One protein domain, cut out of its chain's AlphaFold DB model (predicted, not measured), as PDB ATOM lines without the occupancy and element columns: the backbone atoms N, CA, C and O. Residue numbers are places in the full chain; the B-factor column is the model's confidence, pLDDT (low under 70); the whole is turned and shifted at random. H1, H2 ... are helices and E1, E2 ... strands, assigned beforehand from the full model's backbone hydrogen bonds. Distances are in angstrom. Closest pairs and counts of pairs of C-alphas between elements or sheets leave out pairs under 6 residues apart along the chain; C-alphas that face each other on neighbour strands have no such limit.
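Overview. This is residues 41 to 173 of the 174 residues of the protein "Class I SAM-dependent methyltransferase" of Campylobacter jejuni (UniProt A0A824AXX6). A long, twisted sheet of four strands makes an arched wall, with two separate groups of helices at its opposite ends: H1 and H3 at one, H2, H4 and H5 at the other. The long strands E2, E3 and E4 each bend partway along, and residues 89 to 100 cross from one group to the other. The printed part has 133 residues, with five named helices and four named strands in the order E1 H1 E2 H2 H3 E3 H4 H5 E4; the sheet is mixed, ordered E1 E2 E4 E3, and the class is mixed, helices and strands. It is only just loose, close to compact, with a radius of gyration of the C-alphas of 17.4 A, and spans 51 by 27 by 25 A.

Arrangement. Start in the sheet, with E1, residues 41 to 47, parallel to E2, residues 65 to 79, where N 69 and O 44 are 2.8 A apart. E4, residues 158 to 172, is antiparallel to E2, with N 167 and O 72 2.8 A apart, and to E3, residues 113 to 125, with N 119 and O 164 2.8 A apart. E2 bends by 67 degrees at residue 75. H1, residues 55 to 64, is over E1 and E2 at a height over the sheet of 10.9 A and only just stands up from it, rising 40.3 degrees. E1, H1 and E2 form a strand-helix-strand unit, two parallel neighbour strands with a helix between, its crossover right-handed. H3, residues 101 to 107, only grazes the sheet and only just touches H1, with 3 pairs of C-alphas within 8 A, the closest those of Tyr 58 and Leu 101 at 6.3 A. H4, residues 127 to 140, stands up from the sheet on the same face as H1, rising 58 degrees. H2, residues 82 to 88, only grazes the sheet; residues 134 to 138 of H4 only just touch it, with 3 pairs within 8 A, the closest C-alphas being those of Leu 82 and Ala 134 at 6.5 A. H5, residues 147 to 151, is not on the sheet but touches H4, the closest C-alphas being those of Ile 131 and Val 150 at 6.1 A. In the five helices, every O i to N i+4 pair is within hydrogen-bond range.

Along the chain. Find C-alpha 41 at (228.258, -39.271, 135.056), where E1 begins its 16.9 A. E2 measures 34.0 A, E3 35.2 A, and H4 20.3 A. E4 runs 41.0 A to C-alpha 172 at (216.505, -42.843, 131.729).

Size, cuts and confidence. Look for the farthest C-alphas at Glu 148 and Asn 173, 51.8 A apart. The printed part has no cut, the link from H2 to H3 is long, and residue 173 is under 70 in pLDDT.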
ATOM      1  N   PHE A  41     228.504 -38.599 133.787       96.31
ATOM      2  CA  PHE A  41     228.258 -39.271 135.056       96.31
ATOM      3  C   PHE A  41     227.260 -40.414 134.877       96.31
ATOM      4  O   PHE A  41     226.527 -40.494 133.887       96.31
ATOM      5  N   ASP A  42     227.196 -41.309 135.853       96.69
ATOM      6  CA  ASP A  42     226.143 -42.323 135.875       96.69
ATOM      7  C   ASP A  42     224.797 -41.717 136.297       96.69
ATOM      8  O   ASP A  42     223.761 -42.053 135.719       96.69
ATOM      9  N   LEU A  43     224.827 -40.752 137.224       96.56
ATOM     10  CA  LEU A  43     223.660 -40.052 137.754       96.56
ATOM     11  C   LEU A  43     223.894 -38.537 137.800       96.56
ATOM     12  O   LEU A  43     224.918 -38.080 138.300       96.56
ATOM     13  N   ALA A  44     222.907 -37.770 137.343       96.31
ATOM     14  CA  ALA A  44     222.789 -36.341 137.611       96.31
ATOM     15  C   ALA A  44     221.503 -36.079 138.400       96.31
ATOM     16  O   ALA A  44     220.432 -36.559 138.030       96.31
ATOM     17  N   PHE A  45     221.604 -35.306 139.478       95.69
ATOM     18  CA  PHE A  45     220.470 -34.934 140.318       95.69
ATOM     19  C   PHE A  45     220.389 -33.418 140.439       95.69
ATOM     20  O   PHE A  45     221.397 -32.754 140.680       95.69
ATOM     21  N   LEU A  46     219.179 -32.885 140.297       93.50
ATOM     22  CA  LEU A  46     218.881 -31.484 140.527       93.50
ATOM     23  C   LEU A  46     217.579 -31.359 141.310       93.50
ATOM     24  O   LEU A  46     216.564 -31.925 140.912       93.50
ATOM     25  N   SER A  47     217.591 -30.580 142.390       92.12
ATOM     26  CA  SER A  47     216.410 -30.349 143.218       92.12
ATOM     27  C   SER A  47     216.181 -28.872 143.462       92.12
ATOM     28  O   SER A  47     217.072 -28.191 143.964       92.12
ATOM     29  N   MET A  48     214.977 -28.400 143.125       86.81
ATOM     30  CA  MET A  48     214.457 -27.061 143.431       86.81
ATOM     31  C   MET A  48     215.423 -25.919 143.077       86.81
ATOM     32  O   MET A  48     215.469 -24.894 143.751       86.81
ATOM     33  N   SER A  49     216.221 -26.110 142.026       84.06
ATOM     34  CA  SER A  49     217.342 -25.235 141.696       84.06
ATOM     35  C   SER A  49     217.036 -24.364 140.477       84.06
ATOM     36  O   SER A  49     216.486 -24.866 139.493       84.06
ATOM     37  N   PRO A  50     217.468 -23.088 140.479       82.56
ATOM     38  CA  PRO A  50     217.384 -22.211 139.317       82.56
ATOM     39  C   PRO A  50     218.478 -22.494 138.269       82.56
ATOM     40  O   PRO A  50     218.683 -21.677 137.376       82.56
ATOM     41  N   ALA A  51     219.224 -23.599 138.373       88.56
ATOM     42  CA  ALA A  51     220.314 -23.921 137.450       88.56
ATOM     43  C   ALA A  51     219.854 -24.224 136.012       88.56
ATOM     44  O   ALA A  51     220.678 -24.156 135.104       88.56
ATOM     45  N   LEU A  52     218.575 -24.563 135.800       90.62
ATOM     46  CA  LEU A  52     218.016 -24.826 134.472       90.62
ATOM     47  C   LEU A  52     216.965 -23.774 134.113       90.62
ATOM     48  O   LEU A  52     215.825 -23.857 134.569       90.62
ATOM     49  N   GLN A  53     217.340 -22.793 133.292       87.00
ATOM     50  CA  GLN A  53     216.477 -21.649 132.966       87.00
ATOM     51  C   GLN A  53     216.043 -21.618 131.502       87.00
ATOM     52  O   GLN A  53     215.105 -20.904 131.154       87.00
ATOM     53  N   ASN A  54     216.734 -22.350 130.631       90.06
ATOM     54  CA  ASN A  54     216.511 -22.304 129.192       90.06
ATOM     55  C   ASN A  54     216.838 -23.651 128.518       90.06
ATOM     56  O   ASN A  54     217.375 -24.572 129.134       90.06
ATOM     57  N   GLU A  55     216.535 -23.756 127.220       93.06
ATOM     58  CA  GLU A  55     216.757 -24.980 126.437       93.06
ATOM     59  C   GLU A  55     218.215 -25.458 126.413       93.06
ATOM     60  O   GLU A  55     218.464 -26.668 126.365       93.06
ATOM     61  N   LYS A  56     219.185 -24.535 126.454       93.44
ATOM     62  CA  LYS A  56     220.613 -24.879 126.490       93.44
ATOM     63  C   LYS A  56     220.945 -25.593 127.797       93.44
ATOM     64  O   LYS A  56     221.608 -26.628 127.765       93.44
ATOM     65  N   ASP A  57     220.424 -25.104 128.919       93.88
ATOM     66  CA  ASP A  57     220.607 -25.750 130.220       93.88
ATOM     67  C   ASP A  57     219.960 -27.139 130.249       93.88
ATOM     68  O   ASP A  57     220.589 -28.103 130.684       93.88
ATOM     69  N   TYR A  58     218.731 -27.271 129.732       94.81
ATOM     70  CA  TYR A  58     218.048 -28.568 129.642       94.81
ATOM     71  C   TYR A  58     218.856 -29.563 128.809       94.81
ATOM     72  O   TYR A  58     219.084 -30.691 129.241       94.81
ATOM     73  N   THR A  59     219.360 -29.133 127.652       94.44
ATOM     74  CA  THR A  59     220.201 -29.965 126.780       94.44
ATOM     75  C   THR A  59     221.478 -30.408 127.496       94.44
ATOM     76  O   THR A  59     221.836 -31.585 127.463       94.44
ATOM     77  N   ASN A  60     222.148 -29.485 128.189       94.62
ATOM     78  CA  ASN A  60     223.348 -29.785 128.966       94.62
ATOM     79  C   ASN A  60     223.073 -30.814 130.068       94.62
ATOM     80  O   ASN A  60     223.803 -31.798 130.184       94.62
ATOM     81  N   PHE A  61     221.993 -30.638 130.830       95.56
ATOM     82  CA  PHE A  61     221.593 -31.568 131.886       95.56
ATOM     83  C   PHE A  61     221.251 -32.960 131.337       95.56
ATOM     84  O   PHE A  61     221.688 -33.974 131.882       95.56
ATOM     85  N   LEU A  62     220.544 -33.031 130.206       94.75
ATOM     86  CA  LEU A  62     220.215 -34.297 129.545       94.75
ATOM     87  C   LEU A  62     221.436 -35.020 128.968       94.75
ATOM     88  O   LEU A  62     221.420 -36.245 128.825       94.75
ATOM     89  N   ASN A  63     222.509 -34.291 128.681       93.31
ATOM     90  CA  ASN A  63     223.772 -34.865 128.235       93.31
ATOM     91  C   ASN A  63     224.706 -35.232 129.395       93.31
ATOM     92  O   ASN A  63     225.669 -35.961 129.167       93.31
ATOM     93  N   LEU A  64     224.448 -34.757 130.613       95.00
ATOM     94  CA  LEU A  64     225.382 -34.854 131.734       95.00
ATOM     95  C   LEU A  64     225.552 -36.279 132.271       95.00
ATOM     96  O   LEU A  64     226.641 -36.660 132.697       95.00
ATOM     97  N   ALA A  65     224.480 -37.072 132.258       95.75
ATOM     98  CA  ALA A  65     224.482 -38.403 132.850       95.75
ATOM     99  C   ALA A  65     223.590 -39.401 132.112       95.75
ATOM    100  O   ALA A  65     222.749 -39.019 131.296       95.75
ATOM    101  N   LYS A  66     223.744 -40.693 132.419       94.69
ATOM    102  CA  LYS A  66     222.832 -41.745 131.933       94.69
ATOM    103  C   LYS A  66     221.447 -41.573 132.556       94.69
ATOM    104  O   LYS A  66     220.473 -41.375 131.831       94.69
ATOM    105  N   ILE A  67     221.399 -41.534 133.888       97.06
ATOM    106  CA  ILE A  67     220.184 -41.311 134.674       97.06
ATOM    107  C   ILE A  67     220.152 -39.855 135.126       97.06
ATOM    108  O   ILE A  67     221.144 -39.331 135.635       97.06
ATOM    109  N   LYS A  68     219.011 -39.189 134.944       97.06
ATOM    110  CA  LYS A  68     218.802 -37.821 135.422       97.06
ATOM    111  C   LYS A  68     217.573 -37.779 136.299       97.06
ATOM    112  O   LYS A  68     216.521 -38.292 135.922       97.06
ATOM    113  N   ILE A  69     217.717 -37.139 137.444       97.56
ATOM    114  CA  ILE A  69     216.643 -36.941 138.400       97.56
ATOM    115  C   ILE A  69     216.446 -35.445 138.583       97.56
ATOM    116  O   ILE A  69     217.379 -34.727 138.945       97.56
ATOM    117  N   TYR A  70     215.226 -34.988 138.334       96.19
ATOM    118  CA  TYR A  70     214.826 -33.606 138.535       96.19
ATOM    119  C   TYR A  70     213.676 -33.542 139.533       96.19
ATOM    120  O   TYR A  70     212.633 -34.160 139.321       96.19
ATOM    121  N   LEU A  71     213.870 -32.781 140.606       95.25
ATOM    122  CA  LEU A  71     212.843 -32.471 141.588       95.25
ATOM    123  C   LEU A  71     212.457 -30.995 141.454       95.25
ATOM    124  O   LEU A  71     213.307 -30.115 141.601       95.25
ATOM    125  N   GLY A  72     211.186 -30.728 141.171       91.81
ATOM    126  CA  GLY A  72     210.666 -29.379 140.962       91.81
ATOM    127  C   GLY A  72     209.260 -29.206 141.526       91.81
ATOM    128  O   GLY A  72     208.580 -30.178 141.854       91.81
ATOM    129  N   TRP A  73     208.800 -27.963 141.622       90.81
ATOM    130  CA  TRP A  73     207.412 -27.670 141.975       90.81
ATOM    131  C   TRP A  73     206.480 -28.000 140.800       90.81
ATOM    132  O   TRP A  73     206.874 -27.859 139.643       90.81
ATOM    133  N   THR A  74     205.249 -28.445 141.073       89.88
ATOM    134  CA  THR A  74     204.282 -28.762 139.999       89.88
ATOM    135  C   THR A  74     202.946 -28.038 140.082       89.88
ATOM    136  O   THR A  74     202.243 -28.020 139.076       89.88
ATOM    137  N   ASP A  75     202.558 -27.506 141.241       88.94
ATOM    138  CA  ASP A  75     201.222 -26.920 141.427       88.94
ATOM    139  C   ASP A  75     201.262 -25.776 142.444       88.94
ATOM    140  O   ASP A  75     201.207 -24.611 142.067       88.94
ATOM    141  N   TYR A  76     201.479 -26.093 143.723       90.38
ATOM    142  CA  TYR A  76     201.501 -25.099 144.790       90.38
ATOM    143  C   TYR A  76     202.717 -25.246 145.703       90.38
ATOM    144  O   TYR A  76     203.294 -26.325 145.851       90.38
ATOM    145  N   ARG A  77     203.085 -24.128 146.329       93.12
ATOM    146  CA  ARG A  77     203.942 -24.050 147.511       93.12
ATOM    147  C   ARG A  77     203.374 -22.939 148.384       93.12
ATOM    148  O   ARG A  77     203.393 -21.785 147.969       93.12
ATOM    149  N   LYS A  78     202.870 -23.301 149.555       94.50
ATOM    150  CA  LYS A  78     202.265 -22.398 150.529       94.50
ATOM    151  C   LYS A  78     203.114 -22.371 151.782       94.50
ATOM    152  O   LYS A  78     203.639 -23.405 152.192       94.50
ATOM    153  N   SER A  79     203.250 -21.192 152.357       96.12
ATOM    154  CA  SER A  79     203.965 -20.958 153.602       96.12
ATOM    155  C   SER A  79     203.084 -20.127 154.519       96.12
ATOM    156  O   SER A  79     202.713 -19.005 154.174       96.12
ATOM    157  N   ASP A  80     202.788 -20.658 155.704       96.75
ATOM    158  CA  ASP A  80     202.049 -19.918 156.733       96.75
ATOM    159  C   ASP A  80     202.804 -18.674 157.243       96.75
ATOM    160  O   ASP A  80     202.194 -17.781 157.829       96.75
ATOM    161  N   PHE A  81     204.105 -18.583 156.955       97.00
ATOM    162  CA  PHE A  81     204.973 -17.473 157.324       97.00
ATOM    163  C   PHE A  81     205.255 -16.493 156.172       97.00
ATOM    164  O   PHE A  81     205.073 -15.285 156.317       97.00
ATOM    165  N   LEU A  82     205.713 -16.989 155.018       96.50
ATOM    166  CA  LEU A  82     206.148 -16.145 153.900       96.50
ATOM    167  C   LEU A  82     204.980 -15.599 153.080       96.50
ATOM    168  O   LEU A  82     205.080 -14.480 152.578       96.50
ATOM    169  N   ASP A  83     203.877 -16.339 152.942       95.75
ATOM    170  CA  ASP A  83     202.769 -15.908 152.081       95.75
ATOM    171  C   ASP A  83     202.120 -14.595 152.573       95.75
ATOM    172  O   ASP A  83     201.879 -13.711 151.742       95.75
ATOM    173  N   PRO A  84     201.890 -14.377 153.888       95.75
ATOM    174  CA  PRO A  84     201.446 -13.078 154.401       95.75
ATOM    175  C   PRO A  84     202.410 -11.925 154.079       95.75
ATOM    176  O   PRO A  84     201.961 -10.829 153.732       95.75
ATOM    177  N   ILE A  85     203.722 -12.168 154.147       96.62
ATOM    178  CA  ILE A  85     204.754 -11.169 153.835       96.62
ATOM    179  C   ILE A  85     204.728 -10.847 152.339       96.62
ATOM    180  O   ILE A  85     204.690  -9.680 151.950       96.62
ATOM    181  N   PHE A  86     204.683 -11.865 151.479       96.06
ATOM    182  CA  PHE A  86     204.590 -11.665 150.034       96.06
ATOM    183  C   PHE A  86     203.330 -10.901 149.640       96.06
ATOM    184  O   PHE A  86     203.405  -9.980 148.825       96.06
ATOM    185  N   LYS A  87     202.196 -11.200 150.283       95.88
ATOM    186  CA  LYS A  87     200.951 -10.451 150.098       95.88
ATOM    187  C   LYS A  87     201.111  -8.973 150.458       95.88
ATOM    188  O   LYS A  87     200.642  -8.125 149.705       95.88
ATOM    189  N   TYR A  88     201.783  -8.653 151.567       96.62
ATOM    190  CA  TYR A  88     202.046  -7.266 151.969       96.62
ATOM    191  C   TYR A  88     202.884  -6.504 150.929       96.62
ATOM    192  O   TYR A  88     202.571  -5.362 150.602       96.62
ATOM    193  N   PHE A  89     203.903  -7.148 150.354       96.31
ATOM    194  CA  PHE A  89     204.755  -6.554 149.317       96.31
ATOM    195  C   PHE A  89     204.211  -6.706 147.883       96.31
ATOM    196  O   PHE A  89     204.912  -6.359 146.932       96.31
ATOM    197  N   ASN A  90     202.982  -7.210 147.714       95.38
ATOM    198  CA  ASN A  90     202.362  -7.488 146.415       95.38
ATOM    199  C   ASN A  90     203.272  -8.316 145.483       95.38
ATOM    200  O   ASN A  90     203.506  -7.967 144.324       95.38
ATOM    201  N   THR A  91     203.826  -9.401 146.022       93.69
ATOM    202  CA  THR A  91     204.705 -10.335 145.315       93.69
ATOM    203  C   THR A  91     204.282 -11.781 145.559       93.69
ATOM    204  O   THR A  91     203.307 -12.046 146.258       93.69
ATOM    205  N   GLU A  92     205.009 -12.721 144.968       89.88
ATOM    206  CA  GLU A  92     204.734 -14.151 145.052       89.88
ATOM    207  C   GLU A  92     206.026 -14.964 145.171       89.88
ATOM    208  O   GLU A  92     207.139 -14.463 144.971       89.88
ATOM    209  N   PHE A  93     205.888 -16.242 145.512       86.81
ATOM    210  CA  PHE A  93     207.026 -17.145 145.592       86.81
ATOM    211  C   PHE A  93     207.652 -17.381 144.207       86.81
ATOM    212  O   PHE A  93     206.971 -17.767 143.256       86.81
ATOM    213  N   LYS A  94     208.979 -17.238 144.102       80.50
ATOM    214  CA  LYS A  94     209.729 -17.591 142.888       80.50
ATOM    215  C   LYS A  94     210.079 -19.071 142.848       80.50
ATOM    216  O   LYS A  94     210.750 -19.577 143.738       80.50
ATOM    217  N   GLY A  95     209.696 -19.737 141.763       75.94
ATOM    218  CA  GLY A  95     210.029 -21.145 141.521       75.94
ATOM    219  C   GLY A  95     209.042 -21.875 140.613       75.94
ATOM    220  O   GLY A  95     209.354 -22.963 140.140       75.94
ATOM    221  N   PHE A  96     207.881 -21.275 140.341       79.06
ATOM    222  CA  PHE A  96     206.943 -21.749 139.328       79.06
ATOM    223  C   PHE A  96     207.274 -21.112 137.981       79.06
ATOM    224  O   PHE A  96     207.112 -19.906 137.789       79.06
ATOM    225  N   TYR A  97     207.752 -21.922 137.041       77.44
ATOM    226  CA  TYR A  97     208.060 -21.479 135.686       77.44
ATOM    227  C   TYR A  97     206.955 -21.936 134.736       77.44
ATOM    228  O   TYR A  97     206.505 -23.075 134.801       77.44
ATOM    229  N   LYS A  98     206.524 -21.056 133.821       76.94
ATOM    230  CA  LYS A  98     205.504 -21.400 132.807       76.94
ATOM    231  C   LYS A  98     205.949 -22.534 131.883       76.94
ATOM    232  O   LYS A  98     205.111 -23.267 131.369       76.94
ATOM    233  N   LYS A  99     207.256 -22.615 131.636       84.00
ATOM    234  CA  LYS A  99     207.912 -23.703 130.926       84.00
ATOM    235  C   LYS A  99     209.113 -24.136 131.743       84.00
ATOM    236  O   LYS A  99     209.960 -23.299 132.050       84.00
ATOM    237  N   ASP A 100     209.163 -25.409 132.092       90.56
ATOM    238  CA  ASP A 100     210.307 -26.020 132.756       90.56
ATOM    239  C   ASP A 100     210.803 -27.258 131.994       90.56
ATOM    240  O   ASP A 100     210.429 -27.495 130.840       90.56
ATOM    241  N   LEU A 101     211.668 -28.048 132.636       94.44
ATOM    242  CA  LEU A 101     212.235 -29.255 132.043       94.44
ATOM    243  C   LEU A 101     211.155 -30.242 131.572       94.44
ATOM    244  O   LEU A 101     211.343 -30.880 130.543       94.44
ATOM    245  N   GLU A 102     210.018 -30.360 132.266       94.88
ATOM    246  CA  GLU A 102     208.934 -31.254 131.839       94.88
ATOM    247  C   GLU A 102     208.364 -30.821 130.489       94.88
ATOM    248  O   GLU A 102     208.196 -31.651 129.595       94.88
ATOM    249  N   ASN A 103     208.109 -29.520 130.318       94.81
ATOM    250  CA  ASN A 103     207.615 -28.987 129.051       94.81
ATOM    251  C   ASN A 103     208.602 -29.275 127.920       94.81
ATOM    252  O   ASN A 103     208.191 -29.735 126.859       94.81
ATOM    253  N   TYR A 104     209.896 -29.071 128.168       95.75
ATOM    254  CA  TYR A 104     210.940 -29.360 127.189       95.75
ATOM    255  C   TYR A 104     210.986 -30.847 126.799       95.75
ATOM    256  O   TYR A 104     211.073 -31.174 125.616       95.75
ATOM    257  N   LEU A 105     210.894 -31.759 127.773       96.62
ATOM    258  CA  LEU A 105     210.884 -33.204 127.517       96.62
ATOM    259  C   LEU A 105     209.690 -33.616 126.649       96.62
ATOM    260  O   LEU A 105     209.868 -34.356 125.681       96.62
ATOM    261  N   LEU A 106     208.497 -33.102 126.963       96.62
ATOM    262  CA  LEU A 106     207.279 -33.351 126.188       96.62
ATOM    263  C   LEU A 106     207.395 -32.793 124.762       96.62
ATOM    264  O   LEU A 106     207.115 -33.509 123.805       96.62
ATOM    265  N   GLU A 107     207.866 -31.553 124.603       96.81
ATOM    266  CA  GLU A 107     208.060 -30.909 123.294       96.81
ATOM    267  C   GLU A 107     209.069 -31.667 122.407       96.81
ATOM    268  O   GLU A 107     208.926 -31.690 121.183       96.81
ATOM    269  N   LYS A 108     210.079 -32.314 123.005       96.00
ATOM    270  CA  LYS A 108     211.094 -33.112 122.294       96.00
ATOM    271  C   LYS A 108     210.748 -34.600 122.170       96.00
ATOM    272  O   LYS A 108     211.558 -35.344 121.621       96.00
ATOM    273  N   ASN A 109     209.580 -35.040 122.645       96.19
ATOM    274  CA  ASN A 109     209.190 -36.456 122.717       96.19
ATOM    275  C   ASN A 109     210.231 -37.339 123.436       96.19
ATOM    276  O   ASN A 109     210.479 -38.479 123.041       96.19
ATOM    277  N   ILE A 110     210.866 -36.810 124.484       95.94
ATOM    278  CA  ILE A 110     211.815 -37.559 125.312       95.94
ATOM    279  C   ILE A 110     211.025 -38.287 126.393       95.94
ATOM    280  O   ILE A 110     210.226 -37.677 127.100       95.94
ATOM    281  N   PHE A 111     211.256 -39.591 126.533       95.88
ATOM    282  CA  PHE A 111     210.592 -40.399 127.547       95.88
ATOM    283  C   PHE A 111     211.128 -40.099 128.955       95.88
ATOM    284  O   PHE A 111     212.333 -39.957 129.168       95.88
ATOM    285  N   PHE A 112     210.224 -40.035 129.931       97.19
ATOM    286  CA  PHE A 112     210.546 -39.892 131.347       97.19
ATOM    287  C   PHE A 112     209.450 -40.508 132.216       97.19
ATOM    288  O   PHE A 112     208.284 -40.580 131.826       97.19
ATOM    289  N   HIS A 113     209.814 -40.898 133.434       97.88
ATOM    290  CA  HIS A 113     208.851 -41.216 134.481       97.88
ATOM    291  C   HIS A 113     208.555 -39.968 135.305       97.88
ATOM    292  O   HIS A 113     209.474 -39.236 135.673       97.88
ATOM    293  N   LYS A 114     207.278 -39.749 135.627       97.44
ATOM    294  CA  LYS A 114     206.821 -38.659 136.490       97.44
ATOM    295  C   LYS A 114     206.121 -39.224 137.714       97.44
ATOM    296  O   LYS A 114     205.188 -40.013 137.588       97.44
ATOM    297  N   ILE A 115     206.544 -38.769 138.885       97.88
ATOM    298  CA  ILE A 115     205.864 -39.009 140.156       97.88
ATOM    299  C   ILE A 115     205.488 -37.646 140.724       97.88
ATOM    300  O   ILE A 115     206.312 -36.735 140.748       97.88
ATOM    301  N   VAL A 116     204.239 -37.500 141.158       97.38
ATOM    302  CA  VAL A 116     203.743 -36.292 141.823       97.38
ATOM    303  C   VAL A 116     203.335 -36.663 143.235       97.38
ATOM    304  O   VAL A 116     202.655 -37.671 143.424       97.38
ATOM    305  N   PHE A 117     203.752 -35.863 144.206       97.12
ATOM    306  CA  PHE A 117     203.421 -36.078 145.607       97.12
ATOM    307  C   PHE A 117     203.294 -34.751 146.353       97.12
ATOM    308  O   PHE A 117     203.890 -33.742 145.966       97.12
ATOM    309  N   ASP A 118     202.498 -34.773 147.415       97.12
ATOM    310  CA  ASP A 118     202.368 -33.667 148.354       97.12
ATOM    311  C   ASP A 118     203.431 -33.799 149.462       97.12
ATOM    312  O   ASP A 118     203.733 -34.896 149.934       97.12
ATOM    313  N   GLU A 119     204.013 -32.673 149.868       95.88
ATOM    314  CA  GLU A 119     204.940 -32.548 150.992       95.88
ATOM    315  C   GLU A 119     204.379 -31.520 151.977       95.88
ATOM    316  O   GLU A 119     204.117 -30.374 151.607       95.88
ATOM    317  N   THR A 120     204.280 -31.908 153.247       97.06
ATOM    318  CA  THR A 120     204.156 -30.969 154.364       97.06
ATOM    319  C   THR A 120     205.422 -31.053 155.197       97.06
ATOM    320  O   THR A 120     205.753 -32.118 155.722       97.06
ATOM    321  N   ARG A 121     206.120 -29.930 155.364       95.88
ATOM    322  CA  ARG A 121     207.282 -29.837 156.252       95.88
ATOM    323  C   ARG A 121     207.125 -28.704 157.248       95.88
ATOM    324  O   ARG A 121     206.544 -27.668 156.939       95.88
ATOM    325  N   LYS A 122     207.684 -28.908 158.438       97.25
ATOM    326  CA  LYS A 122     207.769 -27.893 159.488       97.25
ATOM    327  C   LYS A 122     209.222 -27.523 159.701       97.25
ATOM    328  O   LYS A 122     210.053 -28.409 159.890       97.25
ATOM    329  N   VAL A 123     209.520 -26.232 159.652       96.19
ATOM    330  CA  VAL A 123     210.878 -25.709 159.804       96.19
ATOM    331  C   VAL A 123     210.890 -24.751 160.980       96.19
ATOM    332  O   VAL A 123     210.259 -23.694 160.940       96.19
ATOM    333  N   GLN A 124     211.607 -25.134 162.031       97.38
ATOM    334  CA  GLN A 124     211.864 -24.250 163.156       97.38
ATOM    335  C   GLN A 124     212.965 -23.263 162.771       97.38
ATOM    336  O   GLN A 124     213.992 -23.667 162.228       97.38
ATOM    337  N   ARG A 125     212.733 -21.981 163.040       96.62
ATOM    338  CA  ARG A 125     213.720 -20.919 162.854       96.62
ATOM    339  C   ARG A 125     213.728 -20.013 164.062       96.62
ATOM    340  O   ARG A 125     212.672 -19.702 164.618       96.62
ATOM    341  N   THR A 126     214.913 -19.545 164.406       97.88
ATOM    342  CA  THR A 126     215.045 -18.379 165.267       97.88
ATOM    343  C   THR A 126     214.403 -17.164 164.601       97.88
ATOM    344  O   THR A 126     214.255 -17.099 163.375       97.88
ATOM    345  N   LYS A 127     214.042 -16.168 165.409       96.81
ATOM    346  CA  LYS A 127     213.543 -14.881 164.912       96.81
ATOM    347  C   LYS A 127     214.445 -14.280 163.828       96.81
ATOM    348  O   LYS A 127     213.948 -13.805 162.812       96.81
ATOM    349  N   GLU A 128     215.759 -14.302 164.041       96.25
ATOM    350  CA  GLU A 128     216.728 -13.732 163.103       96.25
ATOM    351  C   GLU A 128     216.744 -14.496 161.773       96.25
ATOM    352  O   GLU A 128     216.563 -13.889 160.722       96.25
ATOM    353  N   GLU A 129     216.833 -15.830 161.812       95.94
ATOM    354  CA  GLU A 129     216.801 -16.673 160.608       95.94
ATOM    355  C   GLU A 129     215.500 -16.500 159.814       95.94
ATOM    356  O   GLU A 129     215.502 -16.534 158.585       95.94
ATOM    357  N   ALA A 130     214.367 -16.311 160.497       97.25
ATOM    358  CA  ALA A 130     213.088 -16.051 159.845       97.25
ATOM    359  C   ALA A 130     213.088 -14.709 159.093       97.25
ATOM    360  O   ALA A 130     212.618 -14.640 157.952       97.25
ATOM    361  N   ILE A 131     213.653 -13.663 159.703       97.12
ATOM    362  CA  ILE A 131     213.799 -12.336 159.091       97.12
ATOM    363  C   ILE A 131     214.742 -12.402 157.885       97.12
ATOM    364  O   ILE A 131     214.389 -11.923 156.806       97.12
ATOM    365  N   GLU A 132     215.911 -13.027 158.035       95.38
ATOM    366  CA  GLU A 132     216.882 -13.206 156.950       95.38
ATOM    367  C   GLU A 132     216.291 -14.010 155.787       95.38
ATOM    368  O   GLU A 132     216.421 -13.616 154.627       95.38
ATOM    369  N   ASN A 133     215.560 -15.088 156.085       95.00
ATOM    370  CA  ASN A 133     214.872 -15.903 155.088       95.00
ATOM    371  C   ASN A 133     213.832 -15.085 154.300       95.00
ATOM    372  O   ASN A 133     213.779 -15.162 153.070       95.00
ATOM    373  N   ALA A 134     213.025 -14.265 154.979       96.38
ATOM    374  CA  ALA A 134     212.061 -13.386 154.317       96.38
ATOM    375  C   ALA A 134     212.752 -12.314 153.455       96.38
ATOM    376  O   ALA A 134     212.377 -12.127 152.295       96.38
ATOM    377  N   LEU A 135     213.795 -11.658 153.974       95.88
ATOM    378  CA  LEU A 135     214.591 -10.674 153.227       95.88
ATOM    379  C   LEU A 135     215.224 -11.285 151.975       95.88
ATOM    380  O   LEU A 135     215.165 -10.689 150.897       95.88
ATOM    381  N   TRP A 136     215.780 -12.491 152.090       92.62
ATOM    382  CA  TRP A 136     216.372 -13.208 150.966       92.62
ATOM    383  C   TRP A 136     215.342 -13.455 149.858       92.62
ATOM    384  O   TRP A 136     215.582 -13.098 148.701       92.62
ATOM    385  N   HIS A 137     214.154 -13.959 150.202       92.56
ATOM    386  CA  HIS A 137     213.089 -14.183 149.224       92.56
ATOM    387  C   HIS A 137     212.571 -12.885 148.578       92.56
ATOM    388  O   HIS A 137     212.310 -12.858 147.372       92.56
ATOM    389  N   LEU A 138     212.449 -11.794 149.339       94.88
ATOM    390  CA  LEU A 138     212.084 -10.485 148.787       94.88
ATOM    391  C   LEU A 138     213.162  -9.968 147.823       94.88
ATOM    392  O   LEU A 138     212.838  -9.511 146.723       94.88
ATOM    393  N   SER A 139     214.441 -10.140 148.163       91.31
ATOM    394  CA  SER A 139     215.557  -9.757 147.290       91.31
ATOM    395  C   SER A 139     215.563 -10.551 145.978       91.31
ATOM    396  O   SER A 139     215.771  -9.973 144.908       91.31
ATOM    397  N   MET A 140     215.216 -11.847 146.017       86.12
ATOM    398  CA  MET A 140     215.026 -12.651 144.806       86.12
ATOM    399  C   MET A 140     213.941 -12.062 143.907       86.12
ATOM    400  O   MET A 140     214.065 -12.102 142.682       86.12
ATOM    401  N   ASN A 141     212.899 -11.473 144.493       89.62
ATOM    402  CA  ASN A 141     211.837 -10.747 143.800       89.62
ATOM    403  C   ASN A 141     212.202  -9.306 143.407       89.62
ATOM    404  O   ASN A 141     211.353  -8.595 142.875       89.62
ATOM    405  N   LYS A 142     213.466  -8.893 143.575       92.81
ATOM    406  CA  LYS A 142     213.948  -7.519 143.343       92.81
ATOM    407  C   LYS A 142     213.223  -6.480 144.210       92.81
ATOM    408  O   LYS A 142     213.130  -5.316 143.828       92.81
ATOM    409  N   ILE A 143     212.712  -6.902 145.366       94.94
ATOM    410  CA  ILE A 143     212.102  -6.020 146.356       94.94
ATOM    411  C   ILE A 143     213.172  -5.634 147.364       94.94
ATOM    412  O   ILE A 143     213.698  -6.478 148.089       94.94
ATOM    413  N   THR A 144     213.469  -4.341 147.416       93.19
ATOM    414  CA  THR A 144     214.334  -3.757 148.439       93.19
ATOM    415  C   THR A 144     213.464  -3.299 149.601       93.19
ATOM    416  O   THR A 144     212.589  -2.452 149.434       93.19
ATOM    417  N   THR A 145     213.700  -3.855 150.786       94.12
ATOM    418  CA  THR A 145     213.044  -3.442 152.030       94.12
ATOM    419  C   THR A 145     214.055  -3.428 153.171       94.12
ATOM    420  O   THR A 145     215.185  -3.890 153.006       94.12
ATOM    421  N   SER A 146     213.663  -2.875 154.313       92.88
ATOM    422  CA  SER A 146     214.511  -2.815 155.496       92.88
ATOM    423  C   SER A 146     214.217  -3.978 156.446       92.88
ATOM    424  O   SER A 146     213.110  -4.532 156.472       92.88
ATOM    425  N   LYS A 147     215.217  -4.344 157.253       94.81
ATOM    426  CA  LYS A 147     215.078  -5.385 158.275       94.81
ATOM    427  C   LYS A 147     213.983  -5.028 159.279       94.81
ATOM    428  O   LYS A 147     213.258  -5.910 159.725       94.81
ATOM    429  N   GLU A 148     213.819  -3.747 159.597       94.44
ATOM    430  CA  GLU A 148     212.812  -3.242 160.533       94.44
ATOM    431  C   GLU A 148     211.388  -3.530 160.043       94.44
ATOM    432  O   GLU A 148     210.553  -3.973 160.829       94.44
ATOM    433  N   ILE A 149     211.121  -3.353 158.741       94.38
ATOM    434  CA  ILE A 149     209.800  -3.644 158.163       94.38
ATOM    435  C   ILE A 149     209.502  -5.141 158.270       94.38
ATOM    436  O   ILE A 149     208.436  -5.520 158.746       94.38
ATOM    437  N   VAL A 150     210.447  -6.004 157.886       95.50
ATOM    438  CA  VAL A 150     210.267  -7.466 157.967       95.50
ATOM    439  C   VAL A 150     210.152  -7.940 159.417       95.50
ATOM    440  O   VAL A 150     209.344  -8.815 159.716       95.50
ATOM    441  N   SER A 151     210.888  -7.319 160.339       95.00
ATOM    442  CA  SER A 151     210.845  -7.654 161.768       95.00
ATOM    443  C   SER A 151     209.460  -7.454 162.384       95.00
ATOM    444  O   SER A 151     209.134  -8.129 163.355       95.00
ATOM    445  N   SER A 152     208.624  -6.574 161.817       95.19
ATOM    446  CA  SER A 152     207.236  -6.395 162.271       95.19
ATOM    447  C   SER A 152     206.346  -7.626 162.043       95.19
ATOM    448  O   SER A 152     205.307  -7.746 162.683       95.19
ATOM    449  N   PHE A 153     206.768  -8.563 161.185       94.31
ATOM    450  CA  PHE A 153     206.085  -9.837 160.934       94.31
ATOM    451  C   PHE A 153     206.605 -10.987 161.809       94.31
ATOM    452  O   PHE A 153     206.047 -12.081 161.763       94.31
ATOM    453  N   VAL A 154     207.680 -10.775 162.579       95.00
ATOM    454  CA  VAL A 154     208.365 -11.832 163.338       95.00
ATOM    455  C   VAL A 154     208.530 -11.404 164.791       95.00
ATOM    456  O   VAL A 154     209.498 -10.740 165.170       95.00
ATOM    457  N   GLU A 155     207.579 -11.782 165.641       91.94
ATOM    458  CA  GLU A 155     207.636 -11.429 167.062       91.94
ATOM    459  C   GLU A 155     208.667 -12.275 167.818       91.94
ATOM    460  O   GLU A 155     209.521 -11.715 168.511       91.94
ATOM    461  N   ASN A 156     208.636 -13.595 167.612       96.25
ATOM    462  CA  ASN A 156     209.446 -14.608 168.292       96.25
ATOM    463  C   ASN A 156     210.023 -15.613 167.282       96.25
ATOM    464  O   ASN A 156     209.788 -15.494 166.080       96.25
ATOM    465  N   ASP A 157     210.745 -16.616 167.780       97.75
ATOM    466  CA  ASP A 157     211.066 -17.819 167.010       97.75
ATOM    467  C   ASP A 157     209.789 -18.438 166.428       97.75
ATOM    468  O   ASP A 157     208.724 -18.419 167.056       97.75
ATOM    469  N   ILE A 158     209.897 -18.989 165.221       97.19
ATOM    470  CA  ILE A 158     208.749 -19.498 164.472       97.19
ATOM    471  C   ILE A 158     208.905 -20.978 164.146       97.19
ATOM    472  O   ILE A 158     210.008 -21.513 164.020       97.19
ATOM    473  N   ILE A 159     207.763 -21.621 163.925       97.62
ATOM    474  CA  ILE A 159     207.680 -22.891 163.213       97.62
ATOM    475  C   ILE A 159     206.901 -22.599 161.936       97.62
ATOM    476  O   ILE A 159     205.686 -22.443 161.984       97.62
ATOM    477  N   GLU A 160     207.608 -22.495 160.814       97.12
ATOM    478  CA  GLU A 160     206.979 -22.337 159.501       97.12
ATOM    479  C   GLU A 160     206.462 -23.697 159.030       97.12
ATOM    480  O   GLU A 160     207.232 -24.660 158.948       97.12
ATOM    481  N   THR A 161     205.184 -23.768 158.665       98.06
ATOM    482  CA  THR A 161     204.612 -24.894 157.923       98.06
ATOM    483  C   THR A 161     204.638 -24.576 156.435       98.06
ATOM    484  O   THR A 161     204.052 -23.596 155.976       98.06
ATOM    485  N   ILE A 162     205.307 -25.437 155.671       96.38
ATOM    486  CA  ILE A 162     205.352 -25.365 154.213       96.38
ATOM    487  C   ILE A 162     204.595 -26.563 153.662       96.38
ATOM    488  O   ILE A 162     204.958 -27.708 153.932       96.38
ATOM    489  N   GLU A 163     203.573 -26.286 152.863       97.12
ATOM    490  CA  GLU A 163     202.827 -27.286 152.107       97.12
ATOM    491  C   GLU A 163     203.132 -27.108 150.630       97.12
ATOM    492  O   GLU A 163     203.077 -25.997 150.099       97.12
ATOM    493  N   SER A 164     203.455 -28.187 149.935       95.38
ATOM    494  CA  SER A 164     203.827 -28.094 148.535       95.38
ATOM    495  C   SER A 164     203.464 -29.334 147.745       95.38
ATOM    496  O   SER A 164     203.391 -30.434 148.285       95.38
ATOM    497  N   LYS A 165     203.278 -29.151 146.439       95.38
ATOM    498  CA  LYS A 165     203.141 -30.248 145.489       95.38
ATOM    499  C   LYS A 165     204.362 -30.301 144.603       95.38
ATOM    500  O   LYS A 165     204.683 -29.352 143.874       95.38
ATOM    501  N   ILE A 166     205.023 -31.440 144.658       95.06
ATOM    502  CA  ILE A 166     206.321 -31.669 144.050       95.06
ATOM    503  C   ILE A 166     206.151 -32.666 142.911       95.06
ATOM    504  O   ILE A 166     205.352 -33.601 142.988       95.06
ATOM    505  N   LYS A 167     206.919 -32.465 141.840       95.44
ATOM    506  CA  LYS A 167     207.143 -33.471 140.807       95.44
ATOM    507  C   LYS A 167     208.579 -33.966 140.852       95.44
ATOM    508  O   LYS A 167     209.525 -33.184 140.941       95.44
ATOM    509  N   LEU A 168     208.713 -35.275 140.726       97.06
ATOM    510  CA  LEU A 168     209.953 -35.986 140.480       97.06
ATOM    511  C   LEU A 168     209.917 -36.503 139.045       97.06
ATOM    512  O   LEU A 168     209.023 -37.271 138.685       97.06
ATOM    513  N   LEU A 169     210.887 -36.085 138.241       97.31
ATOM    514  CA  LEU A 169     211.107 -36.598 136.896       97.31
ATOM    515  C   LEU A 169     212.343 -37.492 136.911       97.31
ATOM    516  O   LEU A 169     213.406 -37.075 137.373       97.31
ATOM    517  N   ILE A 170     212.203 -38.706 136.387       97.81
ATOM    518  CA  ILE A 170     213.305 -39.649 136.200       97.81
ATOM    519  C   ILE A 170     213.453 -39.875 134.702       97.81
ATOM    520  O   ILE A 170     212.582 -40.465 134.063       97.81
ATOM    521  N   ILE A 171     214.560 -39.392 134.146       97.06
ATOM    522  CA  ILE A 171     214.896 -39.550 132.733       97.06
ATOM    523  C   ILE A 171     215.963 -40.632 132.636       97.06
ATOM    524  O   ILE A 171     217.082 -40.464 133.133       97.06
ATOM    525  N   ASN A 172     215.605 -41.736 131.995       90.81
ATOM    526  CA  ASN A 172     216.505 -42.843 131.729       90.81
ATOM    527  C   ASN A 172     216.331 -43.251 130.268       90.81
ATOM    528  O   ASN A 172     215.322 -43.850 129.903       90.81
ATOM    529  N   ASN A 173     217.299 -42.875 129.438       65.81
ATOM    530  CA  ASN A 173     217.354 -43.331 128.058       65.81
ATOM    531  C   ASN A 173     218.084 -44.678 128.089       65.81
ATOM    532  O   ASN A 173     219.311 -44.702 127.972       65.81
TER     533      ASN A 173